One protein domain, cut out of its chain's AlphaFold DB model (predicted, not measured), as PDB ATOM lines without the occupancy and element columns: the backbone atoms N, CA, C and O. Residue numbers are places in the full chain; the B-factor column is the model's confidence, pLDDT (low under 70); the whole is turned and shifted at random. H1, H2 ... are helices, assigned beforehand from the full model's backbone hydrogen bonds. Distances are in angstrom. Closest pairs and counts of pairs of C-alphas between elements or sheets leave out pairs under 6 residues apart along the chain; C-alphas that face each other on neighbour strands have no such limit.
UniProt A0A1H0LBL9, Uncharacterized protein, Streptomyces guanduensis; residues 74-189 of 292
ATOM      1  N   PHE A  74      53.107  39.951  23.443       75.38
ATOM      2  CA  PHE A  74      52.349  40.016  22.196       75.38
ATOM      3  C   PHE A  74      53.261  40.336  21.024       75.38
ATOM      4  O   PHE A  74      53.829  41.429  20.934       75.38
ATOM      5  N   ASP A  75      53.351  39.373  20.114       85.19
ATOM      6  CA  ASP A  75      53.855  39.609  18.774       85.19
ATOM      7  C   ASP A  75      52.937  40.630  18.080       85.19
ATOM      8  O   ASP A  75      51.704  40.509  18.068       85.19
ATOM      9  N   ARG A  76      53.557  41.687  17.554       84.69
ATOM     10  CA  ARG A  76      52.870  42.782  16.876       84.69
ATOM     11  C   ARG A  76      52.090  42.265  15.675       84.69
ATOM     12  O   ARG A  76      50.966  42.718  15.472       84.69
ATOM     13  N   ASP A  77      52.665  41.348  14.911       84.62
ATOM     14  CA  ASP A  77      52.078  40.893  13.655       84.62
ATOM     15  C   ASP A  77      50.887  39.974  13.941       84.62
ATOM     16  O   ASP A  77      49.814  40.140  13.357       84.62
ATOM     17  N   VAL A  78      50.989  39.145  14.985       86.19
ATOM     18  CA  VAL A  78      49.858  38.363  15.515       86.19
ATOM     19  C   VAL A  78      48.713  39.275  15.971       86.19
ATOM     20  O   VAL A  78      47.551  39.027  15.638       86.19
ATOM     21  N   LEU A  79      49.005  40.362  16.692       85.94
ATOM     22  CA  LEU A  79      47.975  41.303  17.142       85.94
ATOM     23  C   LEU A  79      47.332  42.061  15.968       85.94
ATOM     24  O   LEU A  79      46.111  42.250  15.935       85.94
ATOM     25  N   LEU A  80      48.145  42.487  15.000       84.94
ATOM     26  CA  LEU A  80      47.684  43.173  13.796       84.94
ATOM     27  C   LEU A  80      46.883  42.261  12.866       84.94
ATOM     28  O   LEU A  80      46.061  42.784  12.124       84.94
ATOM     29  N   ALA A  81      47.060  40.940  12.929       87.00
ATOM     30  CA  ALA A  81      46.240  39.967  12.212       87.00
ATOM     31  C   ALA A  81      44.936  39.619  12.946       87.00
ATOM     32  O   ALA A  81      43.871  39.517  12.325       87.00
ATOM     33  N   ALA A  82      44.993  39.507  14.277       87.75
ATOM     34  CA  ALA A  82      43.841  39.172  15.111       87.75
ATOM     35  C   ALA A  82      42.742  40.250  15.064       87.75
ATOM     36  O   ALA A  82      41.549  39.936  15.092       87.75
ATOM     37  N   LEU A  83      43.117  41.529  14.959       87.56
ATOM     38  CA  LEU A  83      42.163  42.644  14.898       87.56
ATOM     39  C   LEU A  83      41.290  42.635  13.616       87.56
ATOM     40  O   LEU A  83      40.062  42.682  13.741       87.56
ATOM     41  N   PRO A  84      41.858  42.547  12.395       86.50
ATOM     42  CA  PRO A  84      41.124  42.297  11.157       86.50
ATOM     43  C   PRO A  84      40.240  41.056  11.215       86.50
ATOM     44  O   PRO A  84      39.092  41.100  10.775       86.50
ATOM     45  N   GLU A  85      40.748  39.954  11.767       90.06
ATOM     46  CA  GLU A  85      39.980  38.716  11.885       90.06
ATOM     47  C   GLU A  85      38.740  38.915  12.765       90.06
ATOM     48  O   GLU A  85      37.624  38.580  12.355       90.06
ATOM     49  N   HIS A  86      38.903  39.546  13.930       88.00
ATOM     50  CA  HIS A  86      37.790  39.915  14.801       88.00
ATOM     51  C   HIS A  86      36.780  40.825  14.081       88.00
ATOM     52  O   HIS A  86      35.573  40.580  14.131       88.00
ATOM     53  N   GLY A  87      37.263  41.822  13.331       86.62
ATOM     54  CA  GLY A  87      36.420  42.713  12.534       86.62
ATOM     55  C   GLY A  87      35.647  42.004  11.413       86.62
ATOM     56  O   GLY A  87      34.517  42.391  11.095       86.62
ATOM     57  N   TYR A  88      36.207  40.955  10.801       84.44
ATOM     58  CA  TYR A  88      35.469  40.102   9.859       84.44
ATOM     59  C   TYR A  88      34.393  39.279  10.561       84.44
ATOM     60  O   TYR A  88      33.251  39.280  10.100       84.44
ATOM     61  N   ARG A  89      34.721  38.631  11.684       86.00
ATOM     62  CA  ARG A  89      33.770  37.803  12.442       86.00
ATOM     63  C   ARG A  89      32.591  38.618  12.970       86.00
ATOM     64  O   ARG A  89      31.447  38.198  12.830       86.00
ATOM     65  N   GLU A  90      32.838  39.814  13.502       85.81
ATOM     66  CA  GLU A  90      31.765  40.691  13.980       85.81
ATOM     67  C   GLU A  90      30.837  41.123  12.831       85.81
ATOM     68  O   GLU A  90      29.611  41.123  12.966       85.81
ATOM     69  N   ARG A  91      31.401  41.446  11.661       80.75
ATOM     70  CA  ARG A  91      30.605  41.781  10.471       80.75
ATOM     71  C   ARG A  91      29.829  40.588   9.937       80.75
ATOM     72  O   ARG A  91      28.678  40.766   9.550       80.75
ATOM     73  N   PHE A  92      30.418  39.396   9.951       80.06
ATOM     74  CA  PHE A  92      29.724  38.159   9.612       80.06
ATOM     75  C   PHE A  92      28.539  37.924  10.554       80.06
ATOM     76  O   PHE A  92      27.420  37.752  10.083       80.06
ATOM     77  N   ALA A  93      28.740  38.029  11.871       81.06
ATOM     78  CA  ALA A  93      27.672  37.865  12.856       81.06
ATOM     79  C   ALA A  93      26.518  38.856  12.622       81.06
ATOM     80  O   ALA A  93      25.354  38.461  12.561       81.06
ATOM     81  N   ARG A  94      26.829  40.138  12.384       80.06
ATOM     82  CA  ARG A  94      25.824  41.157  12.023       80.06
ATOM     83  C   ARG A  94      25.133  40.852  10.696       80.06
ATOM     84  O   ARG A  94      23.942  41.123  10.536       80.06
ATOM     85  N   ALA A  95      25.879  40.318   9.733       75.06
ATOM     86  CA  ALA A  95      25.337  39.937   8.444       75.06
ATOM     87  C   ALA A  95      24.371  38.757   8.550       75.06
ATOM     88  O   ALA A  95      23.349  38.778   7.873       75.06
ATOM     89  N   VAL A  96      24.644  37.783   9.410       75.56
ATOM     90  CA  VAL A  96      23.751  36.645   9.650       75.56
ATOM     91  C   VAL A  96      22.516  37.071  10.452       75.56
ATOM     92  O   VAL A  96      21.402  36.732  10.071       75.56
ATOM     93  N   ALA A  97      22.684  37.886  11.499       78.62
ATOM     94  CA  ALA A  97      21.594  38.275  12.400       78.62
ATOM     95  C   ALA A  97      20.488  39.122  11.740       78.62
ATOM     96  O   ALA A  97      19.354  39.139  12.205       78.62
ATOM     97  N   GLY A  98      20.800  39.864  10.675       68.12
ATOM     98  CA  GLY A  98      19.890  40.878  10.143       68.12
ATOM     99  C   GLY A  98      18.985  40.456   8.986       68.12
ATOM    100  O   GLY A  98      18.355  41.348   8.423       68.12
ATOM    101  N   ALA A  99      18.998  39.197   8.527       62.78
ATOM    102  CA  ALA A  99      18.426  38.764   7.240       62.78
ATOM    103  C   ALA A  99      16.889  38.929   7.126       62.78
ATOM    104  O   ALA A  99      16.136  37.964   7.174       62.78
ATOM    105  N   GLY A 100      16.432  40.169   6.938       63.91
ATOM    106  CA  GLY A 100      15.046  40.532   6.667       63.91
ATOM    107  C   GLY A 100      14.628  40.336   5.205       63.91
ATOM    108  O   GLY A 100      15.412  39.932   4.340       63.91
ATOM    109  N   GLY A 101      13.349  40.610   4.937       63.44
ATOM    110  CA  GLY A 101      12.702  40.398   3.641       63.44
ATOM    111  C   GLY A 101      13.320  41.169   2.455       63.44
ATOM    112  O   GLY A 101      14.073  42.130   2.632       63.44
ATOM    113  N   PRO A 102      12.984  40.770   1.213       62.78
ATOM    114  CA  PRO A 102      13.653  41.212  -0.018       62.78
ATOM    115  C   PRO A 102      13.643  42.733  -0.253       62.78
ATOM    116  O   PRO A 102      14.622  43.264  -0.770       62.78
ATOM    117  N   GLY A 103      12.613  43.459   0.197       65.75
ATOM    118  CA  GLY A 103      12.511  44.914   0.010       65.75
ATOM    119  C   GLY A 103      13.551  45.750   0.774       65.75
ATOM    120  O   GLY A 103      13.798  46.897   0.409       65.75
ATOM    121  N   ARG A 104      14.197  45.196   1.811       72.38
ATOM    122  CA  ARG A 104      15.238  45.894   2.599       72.38
ATOM    123  C   ARG A 104      16.663  45.437   2.278       72.38
ATOM    124  O   ARG A 104      17.624  46.060   2.725       72.38
ATOM    125  N   ALA A 105      16.814  44.431   1.416       73.75
ATOM    126  CA  ALA A 105      18.068  43.724   1.179       73.75
ATOM    127  C   ALA A 105      19.245  44.632   0.766       73.75
ATOM    128  O   ALA A 105      20.346  44.483   1.293       73.75
ATOM    129  N   ALA A 106      19.043  45.607  -0.129       70.62
ATOM    130  CA  ALA A 106      20.129  46.489  -0.578       70.62
ATOM    131  C   ALA A 106      20.598  47.456   0.528       70.62
ATOM    132  O   ALA A 106      21.799  47.649   0.740       70.62
ATOM    133  N   GLY A 107      19.643  48.037   1.262       74.19
ATOM    134  CA  GLY A 107      19.923  48.886   2.418       74.19
ATOM    135  C   GLY A 107      20.604  48.105   3.540       74.19
ATOM    136  O   GLY A 107      21.531  48.618   4.169       74.19
ATOM    137  N   ASP A 108      20.205  46.852   3.737       74.38
ATOM    138  CA  ASP A 108      20.765  45.963   4.748       74.38
ATOM    139  C   ASP A 108      22.199  45.550   4.414       74.38
ATOM    140  O   ASP A 108      23.071  45.652   5.280       74.38
ATOM    141  N   ILE A 109      22.486  45.172   3.160       75.94
ATOM    142  CA  ILE A 109      23.857  44.886   2.702       75.94
ATOM    143  C   ILE A 109      24.751  46.108   2.948       75.94
ATOM    144  O   ILE A 109      25.833  45.974   3.522       75.94
ATOM    145  N   ARG A 110      24.290  47.315   2.585       78.75
ATOM    146  CA  ARG A 110      25.059  48.549   2.807       78.75
ATOM    147  C   ARG A 110      25.293  48.824   4.293       78.75
ATOM    148  O   ARG A 110      26.417  49.126   4.670       78.75
ATOM    149  N   ARG A 111      24.270  48.722   5.148       76.88
ATOM    150  CA  ARG A 111      24.410  48.956   6.601       76.88
ATOM    151  C   ARG A 111      25.351  47.949   7.266       76.88
ATOM    152  O   ARG A 111      26.048  48.310   8.209       76.88
ATOM    153  N   ARG A 112      25.383  46.705   6.778       75.31
ATOM    154  CA  ARG A 112      26.258  45.638   7.291       75.31
ATOM    155  C   ARG A 112      27.712  45.804   6.853       75.31
ATOM    156  O   ARG A 112      28.612  45.533   7.643       75.31
ATOM    157  N   LEU A 113      27.940  46.249   5.616       71.50
ATOM    158  CA  LEU A 113      29.286  46.430   5.063       71.50
ATOM    159  C   LEU A 113      29.913  47.788   5.409       71.50
ATOM    160  O   LEU A 113      31.131  47.855   5.568       71.50
ATOM    161  N   CYS A 114      29.109  48.843   5.564       75.56
ATOM    162  CA  CYS A 114      29.574  50.203   5.833       75.56
ATOM    163  C   CYS A 114      29.246  50.616   7.277       75.56
ATOM    164  O   CYS A 114      28.168  51.167   7.522       75.56
ATOM    165  N   PRO A 115      30.142  50.410   8.257       68.88
ATOM    166  CA  PRO A 115      29.949  50.994   9.574       68.88
ATOM    167  C   PRO A 115      30.059  52.514   9.462       68.88
ATOM    168  O   PRO A 115      31.129  53.071   9.222       68.88
ATOM    169  N   LEU A 116      28.922  53.192   9.612       57.81
ATOM    170  CA  LEU A 116      28.837  54.620   9.331       57.81
ATOM    171  C   LEU A 116      29.561  55.470  10.384       57.81
ATOM    172  O   LEU A 116      30.022  56.553  10.032       57.81
ATOM    173  N   ARG A 117      29.677  55.026  11.652       68.38
ATOM    174  CA  ARG A 117      30.257  55.822  12.760       68.38
ATOM    175  C   ARG A 117      30.847  54.970  13.899       68.38
ATOM    176  O   ARG A 117      30.516  53.794  14.056       68.38
ATOM    177  N   GLY A 118      31.693  55.596  14.721       77.81
ATOM    178  CA  GLY A 118      32.184  55.059  15.999       77.81
ATOM    179  C   GLY A 118      33.164  53.886  15.870       77.81
ATOM    180  O   GLY A 118      33.940  53.812  14.918       77.81
ATOM    181  N   ARG A 119      33.111  52.949  16.830       72.19
ATOM    182  CA  ARG A 119      33.994  51.763  16.919       72.19
ATOM    183  C   ARG A 119      34.021  50.928  15.633       72.19
ATOM    184  O   ARG A 119      35.063  50.387  15.275       72.19
ATOM    185  N   GLY A 120      32.903  50.880  14.908       73.38
ATOM    186  CA  GLY A 120      32.813  50.155  13.643       73.38
ATOM    187  C   GLY A 120      33.713  50.731  12.546       73.38
ATOM    188  O   GLY A 120      34.233  49.964  11.745       73.38
ATOM    189  N   ARG A 121      33.943  52.054  12.521       78.31
ATOM    190  CA  ARG A 121      34.807  52.681  11.511       78.31
ATOM    191  C   ARG A 121      36.277  52.325  11.727       78.31
ATOM    192  O   ARG A 121      36.940  51.933  10.780       78.31
ATOM    193  N   ALA A 122      36.751  52.375  12.971       80.88
ATOM    194  CA  ALA A 122      38.123  51.986  13.296       80.88
ATOM    195  C   ALA A 122      38.393  50.507  12.967       80.88
ATOM    196  O   ALA A 122      39.414  50.189  12.369       80.88
ATOM    197  N   LEU A 123      37.454  49.607  13.293       79.38
ATOM    198  CA  LEU A 123      37.563  48.190  12.920       79.38
ATOM    199  C   LEU A 123      37.526  47.982  11.404       79.38
ATOM    200  O   LEU A 123      38.245  47.127  10.891       79.38
ATOM    201  N   PHE A 124      36.723  48.760  10.679       81.12
ATOM    202  CA  PHE A 124      36.692  48.721   9.221       81.12
ATOM    203  C   PHE A 124      38.033  49.132   8.619       81.12
ATOM    204  O   PHE A 124      38.585  48.376   7.824       81.12
ATOM    205  N   ASP A 125      38.574  50.271   9.050       81.81
ATOM    206  CA  ASP A 125      39.858  50.777   8.572       81.81
ATOM    207  C   ASP A 125      40.977  49.771   8.893       81.81
ATOM    208  O   ASP A 125      41.746  49.407   8.012       81.81
ATOM    209  N   VAL A 126      41.013  49.204  10.106       83.69
ATOM    210  CA  VAL A 126      41.969  48.136  10.452       83.69
ATOM    211  C   VAL A 126      41.787  46.916   9.551       83.69
ATOM    212  O   VAL A 126      42.753  46.415   8.991       83.69
ATOM    213  N   THR A 127      40.561  46.447   9.339       80.81
ATOM    214  CA  THR A 127      40.353  45.220   8.559       80.81
ATOM    215  C   THR A 127      40.645  45.393   7.064       80.81
ATOM    216  O   THR A 127      40.982  44.427   6.378       80.81
ATOM    217  N   CYS A 128      40.483  46.608   6.538       79.56
ATOM    218  CA  CYS A 128      40.706  46.915   5.129       79.56
ATOM    219  C   CYS A 128      42.121  47.435   4.841       79.56
ATOM    220  O   CYS A 128      42.576  47.295   3.711       79.56
ATOM    221  N   SER A 129      42.817  47.979   5.841       78.94
ATOM    222  CA  SER A 129      44.125  48.627   5.682       78.94
ATOM    223  C   SER A 129      45.247  47.982   6.499       78.94
ATOM    224  O   SER A 129      46.353  48.510   6.496       78.94
ATOM    225  N   ALA A 130      45.012  46.860   7.194       74.81
ATOM    226  CA  ALA A 130      46.048  46.219   8.015       74.81
ATOM    227  C   ALA A 130      47.267  45.725   7.222       74.81
ATOM    228  O   ALA A 130      48.293  45.466   7.839       74.81
ATOM    229  N   GLY A 131      47.172  45.563   5.896       81.00
ATOM    230  CA  GLY A 131      48.284  45.062   5.077       81.00
ATOM    231  C   GLY A 131      48.784  43.667   5.481       81.00
ATOM    232  O   GLY A 131      49.837  43.256   5.015       81.00
ATOM    233  N   ALA A 132      48.051  42.958   6.348       82.50
ATOM    234  CA  ALA A 132      48.460  41.675   6.901       82.50
ATOM    235  C   ALA A 132      48.551  40.618   5.798       82.50
ATOM    236  O   ALA A 132      47.623  40.489   4.983       82.50
ATOM    237  N   ASP A 133      49.638  39.845   5.802       85.12
ATOM    238  CA  ASP A 133      49.779  38.735   4.874       85.12
ATOM    239  C   ASP A 133      48.799  37.619   5.252       85.12
ATOM    240  O   ASP A 133      48.904  36.923   6.259       85.12
ATOM    241  N   LYS A 134      47.789  37.446   4.409       80.88
ATOM    242  CA  LYS A 134      46.748  36.439   4.607       80.88
ATOM    243  C   LYS A 134      47.270  35.011   4.421       80.88
ATOM    244  O   LYS A 134      46.572  34.085   4.839       80.88
ATOM    245  N   ALA A 135      48.434  34.831   3.786       87.75
ATOM    246  CA  ALA A 135      49.103  33.536   3.682       87.75
ATOM    247  C   ALA A 135      49.633  33.074   5.047       87.75
ATOM    248  O   ALA A 135      49.497  31.900   5.382       87.75
ATOM    249  N   GLU A 136      50.136  34.007   5.857       88.75
ATOM    250  CA  GLU A 136      50.644  33.746   7.210       88.75
ATOM    251  C   GLU A 136      49.521  33.681   8.261       88.75
ATOM    252  O   GLU A 136      49.686  33.123   9.345       88.75
ATOM    253  N   HIS A 137      48.332  34.195   7.925       90.56
ATOM    254  CA  HIS A 137      47.180  34.259   8.826       90.56
ATOM    255  C   HIS A 137      45.946  33.530   8.255       90.56
ATOM    256  O   HIS A 137      45.022  34.161   7.720       90.56
ATOM    257  N   PRO A 138      45.859  32.190   8.389       89.88
ATOM    258  CA  PRO A 138      44.754  31.401   7.838       89.88
ATOM    259  C   PRO A 138      43.387  31.770   8.437       89.88
ATOM    260  O   PRO A 138      42.384  31.728   7.721       89.88
ATOM    261  N   GLY A 139      43.335  32.198   9.705       89.38
ATOM    262  CA  GLY A 139      42.107  32.680  10.352       89.38
ATOM    263  C   GLY A 139      41.502  33.889   9.634       89.38
ATOM    264  O   GLY A 139      40.302  33.918   9.347       89.38
ATOM    265  N   LEU A 140      42.350  34.830   9.208       88.19
ATOM    266  CA  LEU A 140      41.948  35.987   8.410       88.19
ATOM    267  C   LEU A 140      41.418  35.576   7.028       88.19
ATOM    268  O   LEU A 140      40.423  36.124   6.548       88.19
ATOM    269  N   THR A 141      42.056  34.586   6.399       89.12
ATOM    270  CA  THR A 141      41.602  34.018   5.123       89.12
ATOM    271  C   THR A 141      40.227  33.361   5.251       89.12
ATOM    272  O   THR A 141      39.373  33.576   4.390       89.12
ATOM    273  N   THR A 142      39.993  32.581   6.307       90.19
ATOM    274  CA  THR A 142      38.698  31.938   6.572       90.19
ATOM    275  C   THR A 142      37.617  32.982   6.836       90.19
ATOM    276  O   THR A 142      36.621  33.025   6.116       90.19
ATOM    277  N   ALA A 143      37.865  33.926   7.747       88.44
ATOM    278  CA  ALA A 143      36.903  34.978   8.071       88.44
ATOM    279  C   ALA A 143      36.551  35.857   6.848       88.44
ATOM    280  O   ALA A 143      35.401  36.269   6.667       88.44
ATOM    281  N   GLY A 144      37.520  36.098   5.957       87.38
ATOM    282  CA  GLY A 144      37.302  36.794   4.687       87.38
ATOM    283  C   GLY A 144      36.470  36.010   3.661       87.38
ATOM    284  O   GLY A 144      35.848  36.629   2.797       87.38
ATOM    285  N   LYS A 145      36.427  34.673   3.743       89.25
ATOM    286  CA  LYS A 145      35.592  33.798   2.894       89.25
ATOM    287  C   LYS A 145      34.173  33.641   3.436       89.25
ATOM    288  O   LYS A 145      33.228  33.539   2.650       89.25
ATOM    289  N   ASP A 146      34.015  33.663   4.751       89.12
ATOM    290  CA  ASP A 146      32.715  33.475   5.396       89.12
ATOM    291  C   ASP A 146      31.783  34.658   5.121       89.12
ATOM    292  O   ASP A 146      30.616  34.476   4.771       89.12
ATOM    293  N   LEU A 147      32.311  35.884   5.180       86.75
ATOM    294  CA  LEU A 147      31.537  37.103   4.941       86.75
ATOM    295  C   LEU A 147      30.810  37.134   3.577       86.75
ATOM    296  O   LEU A 147      29.590  37.314   3.565       86.75
ATOM    297  N   PRO A 148      31.480  36.959   2.419       88.12
ATOM    298  CA  PRO A 148      30.790  36.918   1.135       88.12
ATOM    299  C   PRO A 148      29.867  35.705   1.020       88.12
ATOM    300  O   PRO A 148      28.815  35.828   0.404       88.12
ATOM    301  N   THR A 149      30.207  34.570   1.638       90.62
ATOM    302  CA  THR A 149      29.346  33.377   1.646       90.62
ATOM    303  C   THR A 149      28.008  33.657   2.335       90.62
ATOM    304  O   THR A 149      26.965  33.318   1.782       90.62
ATOM    305  N   ALA A 150      28.010  34.360   3.471       87.75
ATOM    306  CA  ALA A 150      26.782  34.768   4.157       87.75
ATOM    307  C   ALA A 150      25.988  35.850   3.410       87.75
ATOM    308  O   ALA A 150      24.759  35.878   3.470       87.75
ATOM    309  N   LEU A 151      26.665  36.760   2.705       88.38
ATOM    310  CA  LEU A 151      26.002  37.862   2.003       88.38
ATOM    311  C   LEU A 151      25.479  37.473   0.612       88.38
ATOM    312  O   LEU A 151      24.544  38.109   0.117       88.38
ATOM    313  N   LEU A 152      26.041  36.435  -0.016       91.19
ATOM    314  CA  LEU A 152      25.701  36.031  -1.382       91.19
ATOM    315  C   LEU A 152      24.216  35.689  -1.573       91.19
ATOM    316  O   LEU A 152      23.657  36.173  -2.554       91.19
ATOM    317  N   PRO A 153      23.529  34.969  -0.663       90.38
ATOM    318  CA  PRO A 153      22.090  34.736  -0.790       90.38
ATOM    319  C   PRO A 153      21.268  36.030  -0.809       90.38
ATOM    320  O   PRO A 153      20.278  36.125  -1.527       90.38
ATOM    321  N   THR A 154      21.690  37.051  -0.057       88.31
ATOM    322  CA  THR A 154      20.998  38.350  -0.036       88.31
ATOM    323  C   THR A 154      21.246  39.115  -1.334       88.31
ATOM    324  O   THR A 154      20.317  39.680  -1.904       88.31
ATOM    325  N   ALA A 155      22.478  39.094  -1.849       90.62
ATOM    326  CA  ALA A 155      22.808  39.714  -3.131       90.62
ATOM    327  C   ALA A 155      22.157  38.997  -4.324       90.62
ATOM    328  O   ALA A 155      21.767  39.653  -5.287       90.62
ATOM    329  N   ALA A 156      21.986  37.675  -4.249       92.25
ATOM    330  CA  ALA A 156      21.318  36.874  -5.272       92.25
ATOM    331  C   ALA A 156      19.830  37.218  -5.424       92.25
ATOM    332  O   ALA A 156      19.267  37.006  -6.488       92.25
ATOM    333  N   ARG A 157      19.198  37.816  -4.405       90.19
ATOM    334  CA  ARG A 157      17.830  38.357  -4.514       90.19
ATOM    335  C   ARG A 157      17.760  39.675  -5.294       90.19
ATOM    336  O   ARG A 157      16.675  40.097  -5.671       90.19
ATOM    337  N   LEU A 158      18.895  40.350  -5.485       89.81
ATOM    338  CA  LEU A 158      18.994  41.681  -6.098       89.81
ATOM    339  C   LEU A 158      19.623  41.653  -7.494       89.81
ATOM    340  O   LEU A 158      19.727  42.691  -8.146       89.81
ATOM    341  N   ALA A 159      20.097  40.493  -7.932       92.94
ATOM    342  CA  ALA A 159      20.836  40.330  -9.168       92.94
ATOM    343  C   ALA A 159      20.283  39.130  -9.951       92.94
ATOM    344  O   ALA A 159      19.868  38.153  -9.336       92.94
ATOM    345  N   PRO A 160      20.296  39.182 -11.293       91.38
ATOM    346  CA  PRO A 160      19.671  38.155 -12.129       91.38
ATOM    347  C   PRO A 160      20.382  36.798 -12.068       91.38
ATOM    348  O   PRO A 160      19.790  35.776 -12.392       91.38
ATOM    349  N   ASP A 161      21.654  36.776 -11.671       94.81
ATOM    350  CA  ASP A 161      22.464  35.567 -11.603       94.81
ATOM    351  C   ASP A 161      23.550  35.679 -10.518       94.81
ATOM    352  O   ASP A 161      23.811  36.749  -9.951       94.81
ATOM    353  N   ARG A 162      24.198  34.546 -10.221       92.06
ATOM    354  CA  ARG A 162      25.214  34.432  -9.166       92.06
ATOM    355  C   ARG A 162      26.462  35.279  -9.432       92.06
ATOM    356  O   ARG A 162      27.031  35.809  -8.478       92.06
ATOM    357  N   GLU A 163      26.886  35.412 -10.687       92.25
ATOM    358  CA  GLU A 163      28.037  36.247 -11.062       92.25
ATOM    359  C   GLU A 163      27.725  37.716 -10.767       92.25
ATOM    360  O   GLU A 163      28.507  38.420 -10.131       92.25
ATOM    361  N   ARG A 164      26.525  38.172 -11.142       92.56
ATOM    362  CA  ARG A 164      26.059  39.540 -10.893       92.56
ATOM    363  C   ARG A 164      25.824  39.828  -9.417       92.56
ATOM    364  O   ARG A 164      26.094  40.945  -8.979       92.56
ATOM    365  N   ALA A 165      25.368  38.842  -8.649       92.81
ATOM    366  CA  ALA A 165      25.256  38.947  -7.197       92.81
ATOM    367  C   ALA A 165      26.632  39.153  -6.551       92.81
ATOM    368  O   ALA A 165      26.804  39.995  -5.668       92.81
ATOM    369  N   TYR A 166      27.632  38.415  -7.029       91.19
ATOM    370  CA  TYR A 166      29.002  38.540  -6.560       91.19
ATOM    371  C   TYR A 166      29.630  39.888  -6.955       91.19
ATOM    372  O   TYR A 166      30.191  40.580  -6.103       91.19
ATOM    373  N   ASP A 167      29.452  40.319  -8.207       90.81
ATOM    374  CA  ASP A 167      29.843  41.652  -8.681       90.81
ATOM    375  C   ASP A 167      29.198  42.769  -7.845       90.81
ATOM    376  O   ASP A 167      29.839  43.777  -7.543       90.81
ATOM    377  N   LEU A 168      27.924  42.612  -7.469       89.81
ATOM    378  CA  LEU A 168      27.216  43.566  -6.620       89.81
ATOM    379  C   LEU A 168      27.881  43.671  -5.243       89.81
ATOM    380  O   LEU A 168      28.154  44.783  -4.791       89.81
ATOM    381  N   LEU A 169      28.193  42.541  -4.601       90.62
ATOM    382  CA  LEU A 169      28.901  42.532  -3.317       90.62
ATOM    383  C   LEU A 169      30.268  43.207  -3.415       90.62
ATOM    384  O   LEU A 169      30.595  44.036  -2.567       90.62
ATOM    385  N   LEU A 170      31.034  42.911  -4.469       88.25
ATOM    386  CA  LEU A 170      32.326  43.548  -4.726       88.25
ATOM    387  C   LEU A 170      32.199  45.064  -4.859       88.25
ATOM    388  O   LEU A 170      32.998  45.801  -4.283       88.25
ATOM    389  N   ARG A 171      31.186  45.552  -5.580       87.88
ATOM    390  CA  ARG A 171      30.949  46.994  -5.724       87.88
ATOM    391  C   ARG A 171      30.539  47.654  -4.427       87.88
ATOM    392  O   ARG A 171      31.026  48.745  -4.157       87.88
ATOM    393  N   VAL A 172      29.668  47.031  -3.637       87.06
ATOM    394  CA  VAL A 172      29.275  47.600  -2.342       87.06
ATOM    395  C   VAL A 172      30.471  47.627  -1.395       87.06
ATOM    396  O   VAL A 172      30.710  48.655  -0.771       87.06
ATOM    397  N   ALA A 173      31.255  46.547  -1.334       85.06
ATOM    398  CA  ALA A 173      32.478  46.497  -0.537       85.06
ATOM    399  C   ALA A 173      33.489  47.566  -0.981       85.06
ATOM    400  O   ALA A 173      34.008  48.302  -0.150       85.06
ATOM    401  N   SER A 174      33.695  47.720  -2.289       84.00
ATOM    402  CA  SER A 174      34.600  48.736  -2.839       84.00
ATOM    403  C   SER A 174      34.101  50.150  -2.553       84.00
ATOM    404  O   SER A 174      34.859  50.984  -2.071       84.00
ATOM    405  N   ALA A 175      32.807  50.416  -2.748       82.12
ATOM    406  CA  ALA A 175      32.207  51.708  -2.432       82.12
ATOM    407  C   ALA A 175      32.310  52.035  -0.934       82.12
ATOM    408  O   ALA A 175      32.558  53.185  -0.580       82.12
ATOM    409  N   ALA A 176      32.180  51.033  -0.055       80.62
ATOM    410  CA  ALA A 176      32.413  51.185   1.382       80.62
ATOM    411  C   ALA A 176      33.854  51.615   1.695       80.62
ATOM    412  O   ALA A 176      34.081  52.376   2.629       80.62
ATOM    413  N   GLN A 177      34.811  51.138   0.897       78.06
ATOM    414  CA  GLN A 177      36.235  51.463   0.991       78.06
ATOM    415  C   GLN A 177      36.604  52.776   0.276       78.06
ATOM    416  O   GLN A 177      37.764  53.169   0.298       78.06
ATOM    417  N   GLY A 178      35.649  53.457  -0.368       80.00
ATOM    418  CA  GLY A 178      35.923  54.634  -1.203       80.00
ATOM    419  C   GLY A 178      36.531  54.303  -2.571       80.00
ATOM    420  O   GLY A 178      36.935  55.203  -3.301       80.00
ATOM    421  N   ILE A 179      36.571  53.023  -2.950       74.94
ATOM    422  CA  ILE A 179      37.093  52.542  -4.229       74.94
ATOM    423  C   ILE A 179      35.951  52.484  -5.242       74.94
ATOM    424  O   ILE A 179      34.933  51.813  -5.044       74.94
ATOM    425  N   ARG A 180      36.131  53.149  -6.383       73.00
ATOM    426  CA  ARG A 180      35.162  53.104  -7.477       73.00
ATOM    427  C   ARG A 180      35.522  51.985  -8.449       73.00
ATOM    428  O   ARG A 180      36.430  52.129  -9.258       73.00
ATOM    429  N   LEU A 181      34.782  50.878  -8.402       70.50
ATOM    430  CA  LEU A 181      34.905  49.845  -9.431       70.50
ATOM    431  C   LEU A 181      34.210  50.286 -10.728       70.50
ATOM    432  O   LEU A 181      33.109  50.850 -10.677       70.50
ATOM    433  N   PRO A 182      34.801  50.000 -11.900       66.00
ATOM    434  CA  PRO A 182      34.137  50.239 -13.169       66.00
ATOM    435  C   PRO A 182      32.915  49.319 -13.305       66.00
ATOM    436  O   PRO A 182      32.858  48.223 -12.739       66.00
ATOM    437  N   ALA A 183      31.906  49.755 -14.064       68.25
ATOM    438  CA  ALA A 183      30.719  48.941 -14.314       68.25
ATOM    439  C   ALA A 183      31.121  47.559 -14.870       68.25
ATOM    440  O   ALA A 183      32.053  47.453 -15.659       68.25
ATOM    441  N   ALA A 184      30.403  46.492 -14.508       63.44
ATOM    442  CA  ALA A 184      30.753  45.100 -14.853       63.44
ATOM    443  C   ALA A 184      30.926  44.865 -16.363       63.44
ATOM    444  O   ALA A 184      31.684  43.992 -16.774       63.44
ATOM    445  N   GLY A 185      30.280  45.680 -17.207       60.56
ATOM    446  CA  GLY A 185      30.505  45.659 -18.654       60.56
ATOM    447  C   GLY A 185      31.941  46.015 -19.069       60.56
ATOM    448  O   GLY A 185      32.377  45.593 -20.135       60.56
ATOM    449  N   ALA A 186      32.686  46.756 -18.249       58.59
ATOM    450  CA  ALA A 186      34.089  47.101 -18.467       58.59
ATOM    451  C   ALA A 186      35.036  45.991 -17.982       58.59
ATOM    452  O   ALA A 186      35.933  45.599 -18.722       58.59
ATOM    453  N   VAL A 187      34.785  45.401 -16.804       56.28
ATOM    454  CA  VAL A 187      35.580  44.264 -16.291       56.28
ATOM    455  C   VAL A 187      35.461  43.051 -17.221       56.28
ATOM    456  O   VAL A 187      36.456  42.403 -17.541       56.28
ATOM    457  N   ARG A 188      34.260  42.796 -17.761       61.41
ATOM    458  CA  ARG A 188      34.042  41.726 -18.746       61.41
ATOM    459  C   ARG A 188      34.789  41.971 -20.061       61.41
ATOM    460  O   ARG A 188      35.254  41.014 -20.666       61.41
ATOM    461  N   ARG A 189      34.937  43.230 -20.497       58.50
ATOM    462  CA  ARG A 189      35.725  43.588 -21.693       58.50
ATOM    463  C   ARG A 189      37.224  43.426 -21.468       58.50
ATOM    464  O   ARG A 189      37.900  42.947 -22.367       58.50
TER     465      ARG A 189
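This is residues 74 to 189 of the 292 residues of an uncharacterized protein of Streptomyces guanduensis (UniProt A0A1H0LBL9). Long helices H1 and H4 run side by side, and H2 folds back by their later ends, a partly overlapping up-and-down bundle. H3 crosses H1, H5 packs steeply on residues 148 to 156 of H4 and makes a corner with H2 where residues 172 to 176 of H5 meet residues 109 to 113 of H2, and short H6 lies farthest out, near H5. The 116 printed residues hold six named helices, H1 to H6 in order: all helix, compact, radius of gyration of the C-alphas 14.8 A, spans 47 by 35 by 24 A.

H1, residues 76 to 97, forms a hairpin with H2, residues 102 to 113; closest C-alphas, Ala 95 and Arg 112, 5.9 A. H1 touches H3, residues 119 to 129, at a steep tilt of 60 degrees; closest C-alphas, Pro 84 and Thr 127, 4.0 A. H1 touches H4, residues 138 to 156; closest C-alphas, Glu 85 and Leu 140, 4.8 A. H4 touches H5, residues 162 to 176; closest C-alphas, Ala 155 and Ala 165, 4.8 A. Every O i to N i+4 pair is within hydrogen-bond range in H3 and H5.

H1 begins at C-alpha 76 (52.870, 42.782, 16.876) and spans 31.9 A. H6, residues 184 to 189, ends at (35.725, 43.588, -21.693).

The printed part has no cut. Residues 98 to 103, 115 to 117 and 182 to 189 are under pLDDT 70.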